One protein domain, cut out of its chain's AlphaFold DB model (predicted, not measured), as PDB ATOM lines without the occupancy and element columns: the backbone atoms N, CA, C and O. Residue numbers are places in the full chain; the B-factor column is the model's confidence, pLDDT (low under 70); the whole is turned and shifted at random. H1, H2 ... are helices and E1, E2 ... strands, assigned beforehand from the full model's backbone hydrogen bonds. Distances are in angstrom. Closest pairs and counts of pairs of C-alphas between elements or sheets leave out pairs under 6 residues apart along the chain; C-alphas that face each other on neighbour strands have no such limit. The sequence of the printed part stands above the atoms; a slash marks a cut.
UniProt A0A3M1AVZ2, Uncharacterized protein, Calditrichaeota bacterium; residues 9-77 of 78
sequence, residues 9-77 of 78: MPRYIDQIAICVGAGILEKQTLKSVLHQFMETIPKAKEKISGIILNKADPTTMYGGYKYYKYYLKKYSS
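AT A GLANCE: This is residues 9 to 77 of the 78 residues of an uncharacterized protein of Calditrichaeota bacterium (UniProt A0A3M1AVZ2). Two parallel strands, E1 and E2, make a narrow ribbon, and the longest helix, H2, runs back across an open gap from it in a loose loop, with the short helices H1 and H3 near the end of the ribbon where both strands begin. Beyond the opposite end of the ribbon H4 reaches away as an arm, whose residues 70 to 75 stand free together with the tail 76 to 77. The printed part has 69 residues, with four named helices and two named strands in the order H1, E1, H2, H3, E2, H4; its class is mixed, helices and strands. It is only just loose, close to extended, with a radius of gyration of the C-alphas of 16.5 A, and elongated, spanning 49 by 28 by 16 A.

IN THESE COORDINATES: Find C-alpha 16 at (181.350, 155.501, 204.692); from there E1, residues 16 to 21, runs 16.6 A. Its neighbour E2, residues 48 to 54, runs 16.8 A to C-alpha 54 at (183.093, 140.138, 207.133). H2, residues 27 to 40, is 20.1 A long. H1 is residues 9 to 12, 5.9 A, and H3 is residues 44 to 47, 5.1 A. H4, residues 64 to 75, runs 16.1 A to C-alpha 75 at (168.537, 126.201, 212.265).

HOW THE PARTS SIT: Look first at E1 and E2, parallel neighbours with 22 degrees between their directions. There you will find N 20 and O 52 within hydrogen-bond range at 2.8 A, and N 49 and O 16 at 2.9 A. E1, H2 H3 and E2 form a strand-helix-strand unit, two parallel neighbour strands with helices between them along the chain, and its crossover is right-handed. H2 and E2 are apart. H2, with residues 37 to 38 alone, only just touches H3, with 3 pairs of C-alphas within 8 A and only at the corner; the closest C-alphas are those of Met 38 and Ala 44, 5.6 A. H1 and H3 are close but not clearly touching, their closest C-alphas being those of Pro 10 and Ala 44, 7.4 A. H4 is apart from E1, H1, H2 and H3. In H2 and H4 every O i to N i+4 pair is within hydrogen-bond range; H1 and H3 are too short for such a pair, and their one O i to N i+3 pair is within range in H3 but not in H1.

THE WHOLE: The two C-alphas farthest apart are those of Pro 42 and Ser 77, 50.1 A. The printed part, residues 9 to 77, has no cut. No link is long: E2 to H4, with 9 residues between them, is short, and the others are tight. The mean pLDDT of the printed part is 72.4; look for values under 70 at residues 9 to 11, 22 to 25 and 58 to 77.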
ATOM      1  N   MET A   9     182.162 160.439 194.771       58.72
ATOM      2  CA  MET A   9     181.909 159.938 196.130       58.72
ATOM      3  C   MET A   9     181.959 161.007 197.245       58.72
ATOM      4  O   MET A   9     181.051 161.029 198.076       58.72
ATOM      5  N   PRO A  10     182.944 161.926 197.311       60.44
ATOM      6  CA  PRO A  10     183.097 162.804 198.469       60.44
ATOM      7  C   PRO A  10     181.966 163.829 198.616       60.44
ATOM      8  O   PRO A  10     181.755 164.324 199.723       60.44
ATOM      9  N   ARG A  11     181.258 164.173 197.528       63.19
ATOM     10  CA  ARG A  11     180.222 165.224 197.528       63.19
ATOM     11  C   ARG A  11     178.830 164.728 197.919       63.19
ATOM     12  O   ARG A  11     178.070 165.522 198.454       63.19
ATOM     13  N   TYR A  12     178.522 163.455 197.680       71.94
ATOM     14  CA  TYR A  12     177.170 162.903 197.864       71.94
ATOM     15  C   TYR A  12     177.083 161.797 198.918       71.94
ATOM     16  O   TYR A  12     175.995 161.326 199.226       71.94
ATOM     17  N   ILE A  13     178.222 161.356 199.453       74.00
ATOM     18  CA  ILE A  13     178.258 160.336 200.499       74.00
ATOM     19  C   ILE A  13     178.410 161.021 201.846       74.00
ATOM     20  O   ILE A  13     179.429 161.663 202.097       74.00
ATOM     21  N   ASP A  14     177.424 160.849 202.720       77.00
ATOM     22  CA  ASP A  14     177.471 161.351 204.096       77.00
ATOM     23  C   ASP A  14     178.210 160.395 205.032       77.00
ATOM     24  O   ASP A  14     178.926 160.831 205.932       77.00
ATOM     25  N   GLN A  15     178.082 159.087 204.790       81.00
ATOM     26  CA  GLN A  15     178.653 158.043 205.632       81.00
ATOM     27  C   GLN A  15     179.349 156.957 204.814       81.00
ATOM     28  O   GLN A  15     178.840 156.480 203.803       81.00
ATOM     29  N   ILE A  16     180.520 156.543 205.288       82.00
ATOM     30  CA  ILE A  16     181.350 155.501 204.692       82.00
ATOM     31  C   ILE A  16     181.429 154.334 205.678       82.00
ATOM     32  O   ILE A  16     181.859 154.499 206.821       82.00
ATOM     33  N   ALA A  17     181.059 153.140 205.219       81.88
ATOM     34  CA  ALA A  17     181.302 151.888 205.926       81.88
ATOM     35  C   ALA A  17     182.395 151.098 205.198       81.88
ATOM     36  O   ALA A  17     182.338 150.927 203.980       81.88
ATOM     37  N   ILE A  18     183.397 150.617 205.938       83.94
ATOM     38  CA  ILE A  18     184.525 149.872 205.366       83.94
ATOM     39  C   ILE A  18     184.374 148.391 205.701       83.94
ATOM     40  O   ILE A  18     184.401 148.011 206.867       83.94
ATOM     41  N   CYS A  19     184.254 147.540 204.685       82.44
ATOM     42  CA  CYS A  19     184.143 146.092 204.864       82.44
ATOM     43  C   CYS A  19     185.519 145.419 204.776       82.44
ATOM     44  O   CYS A  19     186.212 145.550 203.769       82.44
ATOM     45  N   VAL A  20     185.899 144.655 205.803       82.44
ATOM     46  CA  VAL A  20     187.197 143.966 205.897       82.44
ATOM     47  C   VAL A  20     186.971 142.481 206.153       82.44
ATOM     48  O   VAL A  20     186.224 142.117 207.053       82.44
ATOM     49  N   GLY A  21     187.622 141.606 205.386       78.25
ATOM     50  CA  GLY A  21     187.582 140.163 205.632       78.25
ATOM     51  C   GLY A  21     188.371 139.781 206.886       78.25
ATOM     52  O   GLY A  21     189.583 139.987 206.943       78.25
ATOM     53  N   ALA A  22     187.700 139.205 207.878       69.25
ATOM     54  CA  ALA A  22     188.326 138.667 209.075       69.25
ATOM     55  C   ALA A  22     189.248 137.489 208.716       69.25
ATOM     56  O   ALA A  22     188.884 136.628 207.917       69.25
ATOM     57  N   GLY A  23     190.464 137.478 209.268       66.69
ATOM     58  CA  GLY A  23     191.459 136.417 209.057       66.69
ATOM     59  C   GLY A  23     192.185 136.432 207.705       66.69
ATOM     60  O   GLY A  23     193.175 135.728 207.555       66.69
ATOM     61  N   ILE A  24     191.739 137.242 206.740       65.75
ATOM     62  CA  ILE A  24     192.357 137.329 205.404       65.75
ATOM     63  C   ILE A  24     193.416 138.437 205.353       65.75
ATOM     64  O   ILE A  24     194.371 138.343 204.587       65.75
ATOM     65  N   LEU A  25     193.246 139.497 206.148       68.75
ATOM     66  CA  LEU A  25     194.089 140.685 206.065       68.75
ATOM     67  C   LEU A  25     194.937 140.878 207.321       68.75
ATOM     68  O   LEU A  25     194.421 140.955 208.438       68.75
ATOM     69  N   GLU A  26     196.242 141.045 207.122       79.00
ATOM     70  CA  GLU A  26     197.147 141.451 208.188       79.00
ATOM     71  C   GLU A  26     196.860 142.886 208.646       79.00
ATOM     72  O   GLU A  26     196.553 143.787 207.857       79.00
ATOM     73  N   LYS A  27     197.021 143.126 209.951       79.06
ATOM     74  CA  LYS A  27     196.765 144.431 210.578       79.06
ATOM     75  C   LYS A  27     197.586 145.563 209.952       79.06
ATOM     76  O   LYS A  27     197.104 146.692 209.881       79.06
ATOM     77  N   GLN A  28     198.822 145.286 209.534       81.56
ATOM     78  CA  GLN A  28     199.695 146.287 208.911       81.56
ATOM     79  C   GLN A  28     199.188 146.681 207.521       81.56
ATOM     80  O   GLN A  28     199.050 147.870 207.235       81.56
ATOM     81  N   THR A  29     198.799 145.699 206.710       80.12
ATOM     82  CA  THR A  29     198.192 145.914 205.392       80.12
ATOM     83  C   THR A  29     196.911 146.731 205.496       80.12
ATOM     84  O   THR A  29     196.731 147.688 204.748       80.12
ATOM     85  N   LEU A  30     196.056 146.433 206.481       83.06
ATOM     86  CA  LEU A  30     194.824 147.191 206.696       83.06
ATOM     87  C   LEU A  30     195.113 148.666 207.001       83.06
ATOM     88  O   LEU A  30     194.463 149.547 206.446       83.06
ATOM     89  N   LYS A  31     196.103 148.946 207.859       85.19
ATOM     90  CA  LYS A  31     196.504 150.324 208.177       85.19
ATOM     91  C   LYS A  31     196.988 151.076 206.941       85.19
ATOM     92  O   LYS A  31     196.595 152.223 206.759       85.19
ATOM     93  N   SER A  32     197.807 150.432 206.110       85.75
ATOM     94  CA  SER A  32     198.330 151.029 204.877       85.75
ATOM     95  C   SER A  32     197.207 151.364 203.889       85.75
ATOM     96  O   SER A  32     197.107 152.494 203.418       85.75
ATOM     97  N   VAL A  33     196.283 150.425 203.660       83.31
ATOM     98  CA  VAL A  33     195.135 150.633 202.761       83.31
ATOM     99  C   VAL A  33     194.210 151.737 203.276       83.31
ATOM    100  O   VAL A  33     193.770 152.583 202.502       83.31
ATOM    101  N   LEU A  34     193.934 151.772 204.584       84.06
ATOM    102  CA  LEU A  34     193.135 152.842 205.187       84.06
ATOM    103  C   LEU A  34     193.821 154.206 205.065       84.06
ATOM    104  O   LEU A  34     193.142 155.202 204.826       84.06
ATOM    105  N   HIS A  35     195.147 154.259 205.210       85.94
ATOM    106  CA  HIS A  35     195.914 155.487 205.019       85.94
ATOM    107  C   HIS A  35     195.769 156.011 203.589       85.94
ATOM    108  O   HIS A  35     195.322 157.138 203.399       85.94
ATOM    109  N   GLN A  36     196.032 155.158 202.597       84.25
ATOM    110  CA  GLN A  36     195.884 155.502 201.181       84.25
ATOM    111  C   GLN A  36     194.454 155.946 200.852       84.25
ATOM    112  O   GLN A  36     194.248 156.933 200.150       84.25
ATOM    113  N   PHE A  37     193.447 155.266 201.400       83.19
ATOM    114  CA  PHE A  37     192.047 155.646 201.232       83.19
ATOM    115  C   PHE A  37     191.751 157.055 201.769       83.19
ATOM    116  O   PHE A  37     191.099 157.847 201.091       83.19
ATOM    117  N   MET A  38     192.255 157.384 202.964       82.88
ATOM    118  CA  MET A  38     192.078 158.712 203.562       82.88
ATOM    119  C   MET A  38     192.810 159.816 202.791       82.88
ATOM    120  O   MET A  38     192.315 160.938 202.747       82.88
ATOM    121  N   GLU A  39     193.956 159.514 202.176       84.56
ATOM    122  CA  GLU A  39     194.674 160.454 201.302       84.56
ATOM    123  C   GLU A  39     193.945 160.675 199.972       84.56
ATOM    124  O   GLU A  39     193.939 161.781 199.436       84.56
ATOM    125  N   THR A  40     193.295 159.632 199.452       80.69
ATOM    126  CA  THR A  40     192.618 159.680 198.149       80.69
ATOM    127  C   THR A  40     191.250 160.366 198.236       80.69
ATOM    128  O   THR A  40     190.810 160.996 197.276       80.69
ATOM    129  N   ILE A  41     190.560 160.265 199.379       77.25
ATOM    130  CA  ILE A  41     189.213 160.817 199.572       77.25
ATOM    131  C   ILE A  41     189.246 161.965 200.594       77.25
ATOM    132  O   ILE A  41     189.326 161.722 201.804       77.25
ATOM    133  N   PRO A  42     189.098 163.227 200.144       74.06
ATOM    134  CA  PRO A  42     189.043 164.382 201.033       74.06
ATOM    135  C   PRO A  42     187.922 164.227 202.066       74.06
ATOM    136  O   PRO A  42     186.793 163.881 201.719       74.06
ATOM    137  N   LYS A  43     188.223 164.507 203.338       78.62
ATOM    138  CA  LYS A  43     187.289 164.379 204.476       78.62
ATOM    139  C   LYS A  43     186.746 162.965 204.728       78.62
ATOM    140  O   LYS A  43     185.817 162.814 205.517       78.62
ATOM    141  N   ALA A  44     187.324 161.911 204.141       78.56
ATOM    142  CA  ALA A  44     186.885 160.535 204.404       78.56
ATOM    143  C   ALA A  44     186.863 160.197 205.897       78.56
ATOM    144  O   ALA A  44     185.916 159.581 206.372       78.56
ATOM    145  N   LYS A  45     187.872 160.650 206.649       80.31
ATOM    146  CA  LYS A  45     187.988 160.395 208.091       80.31
ATOM    147  C   LYS A  45     186.767 160.865 208.890       80.31
ATOM    148  O   LYS A  45     186.381 160.186 209.832       80.31
ATOM    149  N   GLU A  46     186.160 161.985 208.508       83.44
ATOM    150  CA  GLU A  46     184.970 162.546 209.169       83.44
ATOM    151  C   GLU A  46     183.691 161.770 208.823       83.44
ATOM    152  O   GLU A  46     182.712 161.827 209.559       83.44
ATOM    153  N   LYS A  47     183.708 161.031 207.708       81.88
ATOM    154  CA  LYS A  47     182.555 160.308 207.162       81.88
ATOM    155  C   LYS A  47     182.573 158.815 207.489       81.88
ATOM    156  O   LYS A  47     181.552 158.146 207.340       81.88
ATOM    157  N   ILE A  48     183.707 158.259 207.921       85.38
ATOM    158  CA  ILE A  48     183.802 156.839 208.284       85.38
ATOM    159  C   ILE A  48     182.965 156.580 209.535       85.38
ATOM    160  O   ILE A  48     183.312 156.994 210.636       85.38
ATOM    161  N   SER A  49     181.872 155.845 209.355       85.75
ATOM    162  CA  SER A  49     180.958 155.468 210.436       85.75
ATOM    163  C   SER A  49     181.408 154.199 211.157       85.75
ATOM    164  O   SER A  49     181.067 153.987 212.316       85.75
ATOM    165  N   GLY A  50     182.199 153.350 210.493       82.50
ATOM    166  CA  GLY A  50     182.748 152.154 211.118       82.50
ATOM    167  C   GLY A  50     183.373 151.162 210.145       82.50
ATOM    168  O   GLY A  50     183.379 151.349 208.925       82.50
ATOM    169  N   ILE A  51     183.900 150.083 210.726       82.31
ATOM    170  CA  ILE A  51     184.482 148.947 210.012       82.31
ATOM    171  C   ILE A  51     183.614 147.715 210.271       82.31
ATOM    172  O   ILE A  51     183.347 147.364 211.419       82.31
ATOM    173  N   ILE A  52     183.211 147.042 209.199       82.25
ATOM    174  CA  ILE A  52     182.449 145.797 209.233       82.25
ATOM    175  C   ILE A  52     183.418 144.644 208.985       82.25
ATOM    176  O   ILE A  52     183.999 144.530 207.904       82.25
ATOM    177  N   LEU A  53     183.584 143.772 209.979       77.75
ATOM    178  CA  LEU A  53     184.358 142.541 209.835       77.75
ATOM    179  C   LEU A  53     183.491 141.464 209.174       77.75
ATOM    180  O   LEU A  53     182.580 140.916 209.788       77.75
ATOM    181  N   ASN A  54     183.772 141.166 207.910       78.31
ATOM    182  CA  ASN A  54     183.093 140.138 207.133       78.31
ATOM    183  C   ASN A  54     183.780 138.777 207.310       78.31
ATOM    184  O   ASN A  54     184.997 138.720 207.463       78.31
ATOM    185  N   LYS A  55     183.023 137.677 207.234       74.75
ATOM    186  CA  LYS A  55     183.526 136.300 207.418       74.75
ATOM    187  C   LYS A  55     184.264 136.076 208.746       74.75
ATOM    188  O   LYS A  55     185.137 135.216 208.828       74.75
ATOM    189  N   ALA A  56     183.935 136.852 209.777       72.62
ATOM    190  CA  ALA A  56     184.428 136.584 211.119       72.62
ATOM    191  C   ALA A  56     183.922 135.211 211.566       72.62
ATOM    192  O   ALA A  56     182.720 134.954 211.501       72.62
ATOM    193  N   ASP A  57     184.836 134.335 211.985       70.12
ATOM    194  CA  ASP A  57     184.463 133.044 212.551       70.12
ATOM    195  C   ASP A  57     183.696 133.301 213.859       70.12
ATOM    196  O   ASP A  57     184.292 133.807 214.823       70.12
ATOM    197  N   PRO A  58     182.396 132.951 213.926       68.12
ATOM    198  CA  PRO A  58     181.572 133.193 215.100       68.12
ATOM    199  C   PRO A  58     182.143 132.550 216.361       68.12
ATOM    200  O   PRO A  58     181.891 133.038 217.450       68.12
ATOM    201  N   THR A  59     182.914 131.470 216.259       66.00
ATOM    202  CA  THR A  59     183.498 130.801 217.430       66.00
ATOM    203  C   THR A  59     184.652 131.589 218.050       66.00
ATOM    204  O   THR A  59     184.881 131.487 219.254       66.00
ATOM    205  N   THR A  60     185.329 132.418 217.252       66.00
ATOM    206  CA  THR A  60     186.493 133.220 217.671       66.00
ATOM    207  C   THR A  60     186.125 134.629 218.139       66.00
ATOM    208  O   THR A  60     186.949 135.326 218.730       66.00
ATOM    209  N   MET A  61     184.882 135.061 217.914       67.19
ATOM    210  CA  MET A  61     184.381 136.346 218.395       67.19
ATOM    211  C   MET A  61     184.046 136.296 219.892       67.19
ATOM    212  O   MET A  61     183.590 135.277 220.416       67.19
ATOM    213  N   TYR A  62     184.209 137.421 220.596       56.53
ATOM    214  CA  TYR A  62     183.857 137.528 222.015       56.53
ATOM    215  C   TYR A  62     182.366 137.216 222.240       56.53
ATOM    216  O   TYR A  62     181.492 137.842 221.645       56.53
ATOM    217  N   GLY A  63     182.071 136.209 223.068       62.00
ATOM    218  CA  GLY A  63     180.707 135.700 223.276       62.00
ATOM    219  C   GLY A  63     180.133 134.901 222.098       62.00
ATOM    220  O   GLY A  63     179.028 134.367 222.190       62.00
ATOM    221  N   GLY A  64     180.877 134.761 221.005       59.44
ATOM    222  CA  GLY A  64     180.410 134.157 219.771       59.44
ATOM    223  C   GLY A  64     180.156 132.649 219.874       59.44
ATOM    224  O   GLY A  64     179.205 132.157 219.275       59.44
ATOM    225  N   TYR A  65     180.841 131.932 220.774       58.12
ATOM    226  CA  TYR A  65     180.512 130.534 221.099       58.12
ATOM    227  C   TYR A  65     179.088 130.368 221.676       58.12
ATOM    228  O   TYR A  65     178.407 129.374 221.411       58.12
ATOM    229  N   LYS A  66     178.598 131.364 222.434       57.94
ATOM    230  CA  LYS A  66     177.228 131.390 222.981       57.94
ATOM    231  C   LYS A  66     176.195 131.621 221.874       57.94
ATOM    232  O   LYS A  66     175.160 130.959 221.867       57.94
ATOM    233  N   TYR A  67     176.494 132.511 220.924       56.34
ATOM    234  CA  TYR A  67     175.629 132.790 219.774       56.34
ATOM    235  C   TYR A  67     175.639 131.653 218.749       56.34
ATOM    236  O   TYR A  67     174.575 131.248 218.296       56.34
ATOM    237  N   TYR A  68     176.799 131.065 218.453       60.53
ATOM    238  CA  TYR A  68     176.947 129.915 217.558       60.53
ATOM    239  C   TYR A  68     176.085 128.732 218.013       60.53
ATOM    240  O   TYR A  68     175.312 128.192 217.225       60.53
ATOM    241  N   LYS A  69     176.114 128.404 219.315       58.00
ATOM    242  CA  LYS A  69     175.214 127.399 219.905       58.00
ATOM    243  C   LYS A  69     173.734 127.754 219.735       58.00
ATOM    244  O   LYS A  69     172.931 126.867 219.459       58.00
ATOM    245  N   TYR A  70     173.366 129.025 219.895       58.59
ATOM    246  CA  TYR A  70     171.978 129.483 219.761       58.59
ATOM    247  C   TYR A  70     171.467 129.396 218.316       58.59
ATOM    248  O   TYR A  70     170.348 128.942 218.088       58.59
ATOM    249  N   TYR A  71     172.289 129.796 217.342       55.94
ATOM    250  CA  TYR A  71     171.929 129.774 215.924       55.94
ATOM    251  C   TYR A  71     171.925 128.356 215.353       55.94
ATOM    252  O   TYR A  71     170.966 127.996 214.679       55.94
ATOM    253  N   LEU A  72     172.904 127.509 215.692       59.03
ATOM    254  CA  LEU A  72     172.861 126.100 215.293       59.03
ATOM    255  C   LEU A  72     171.604 125.411 215.817       59.03
ATOM    256  O   LEU A  72     170.904 124.782 215.042       59.03
ATOM    257  N   LYS A  73     171.249 125.595 217.094       56.16
ATOM    258  CA  LYS A  73     170.063 124.948 217.678       56.16
ATOM    259  C   LYS A  73     168.746 125.393 217.022       56.16
ATOM    260  O   LYS A  73     167.796 124.619 216.993       56.16
ATOM    261  N   LYS A  74     168.683 126.626 216.505       53.53
ATOM    262  CA  LYS A  74     167.486 127.186 215.854       53.53
ATOM    263  C   LYS A  74     167.375 126.820 214.366       53.53
ATOM    264  O   LYS A  74     166.270 126.835 213.843       53.53
ATOM    265  N   TYR A  75     168.489 126.495 213.706       49.62
ATOM    266  CA  TYR A  75     168.537 126.201 212.265       49.62
ATOM    267  C   TYR A  75     168.939 124.756 211.924       49.62
ATOM    268  O   TYR A  75     168.840 124.371 210.769       49.62
ATOM    269  N   SER A  76     169.336 123.930 212.897       46.97
ATOM    270  CA  SER A  76     169.590 122.489 212.714       46.97
ATOM    271  C   SER A  76     168.325 121.624 212.813       46.97
ATOM    272  O   SER A  76     168.426 120.409 212.951       46.97
ATOM    273  N   SER A  77     167.149 122.251 212.870       46.41
ATOM    274  CA  SER A  77     165.832 121.598 212.934       46.41
ATOM    275  C   SER A  77     165.007 121.820 211.657       46.41
ATOM    276  O   SER A  77     163.792 121.634 211.679       46.41
TER     277      SER A  77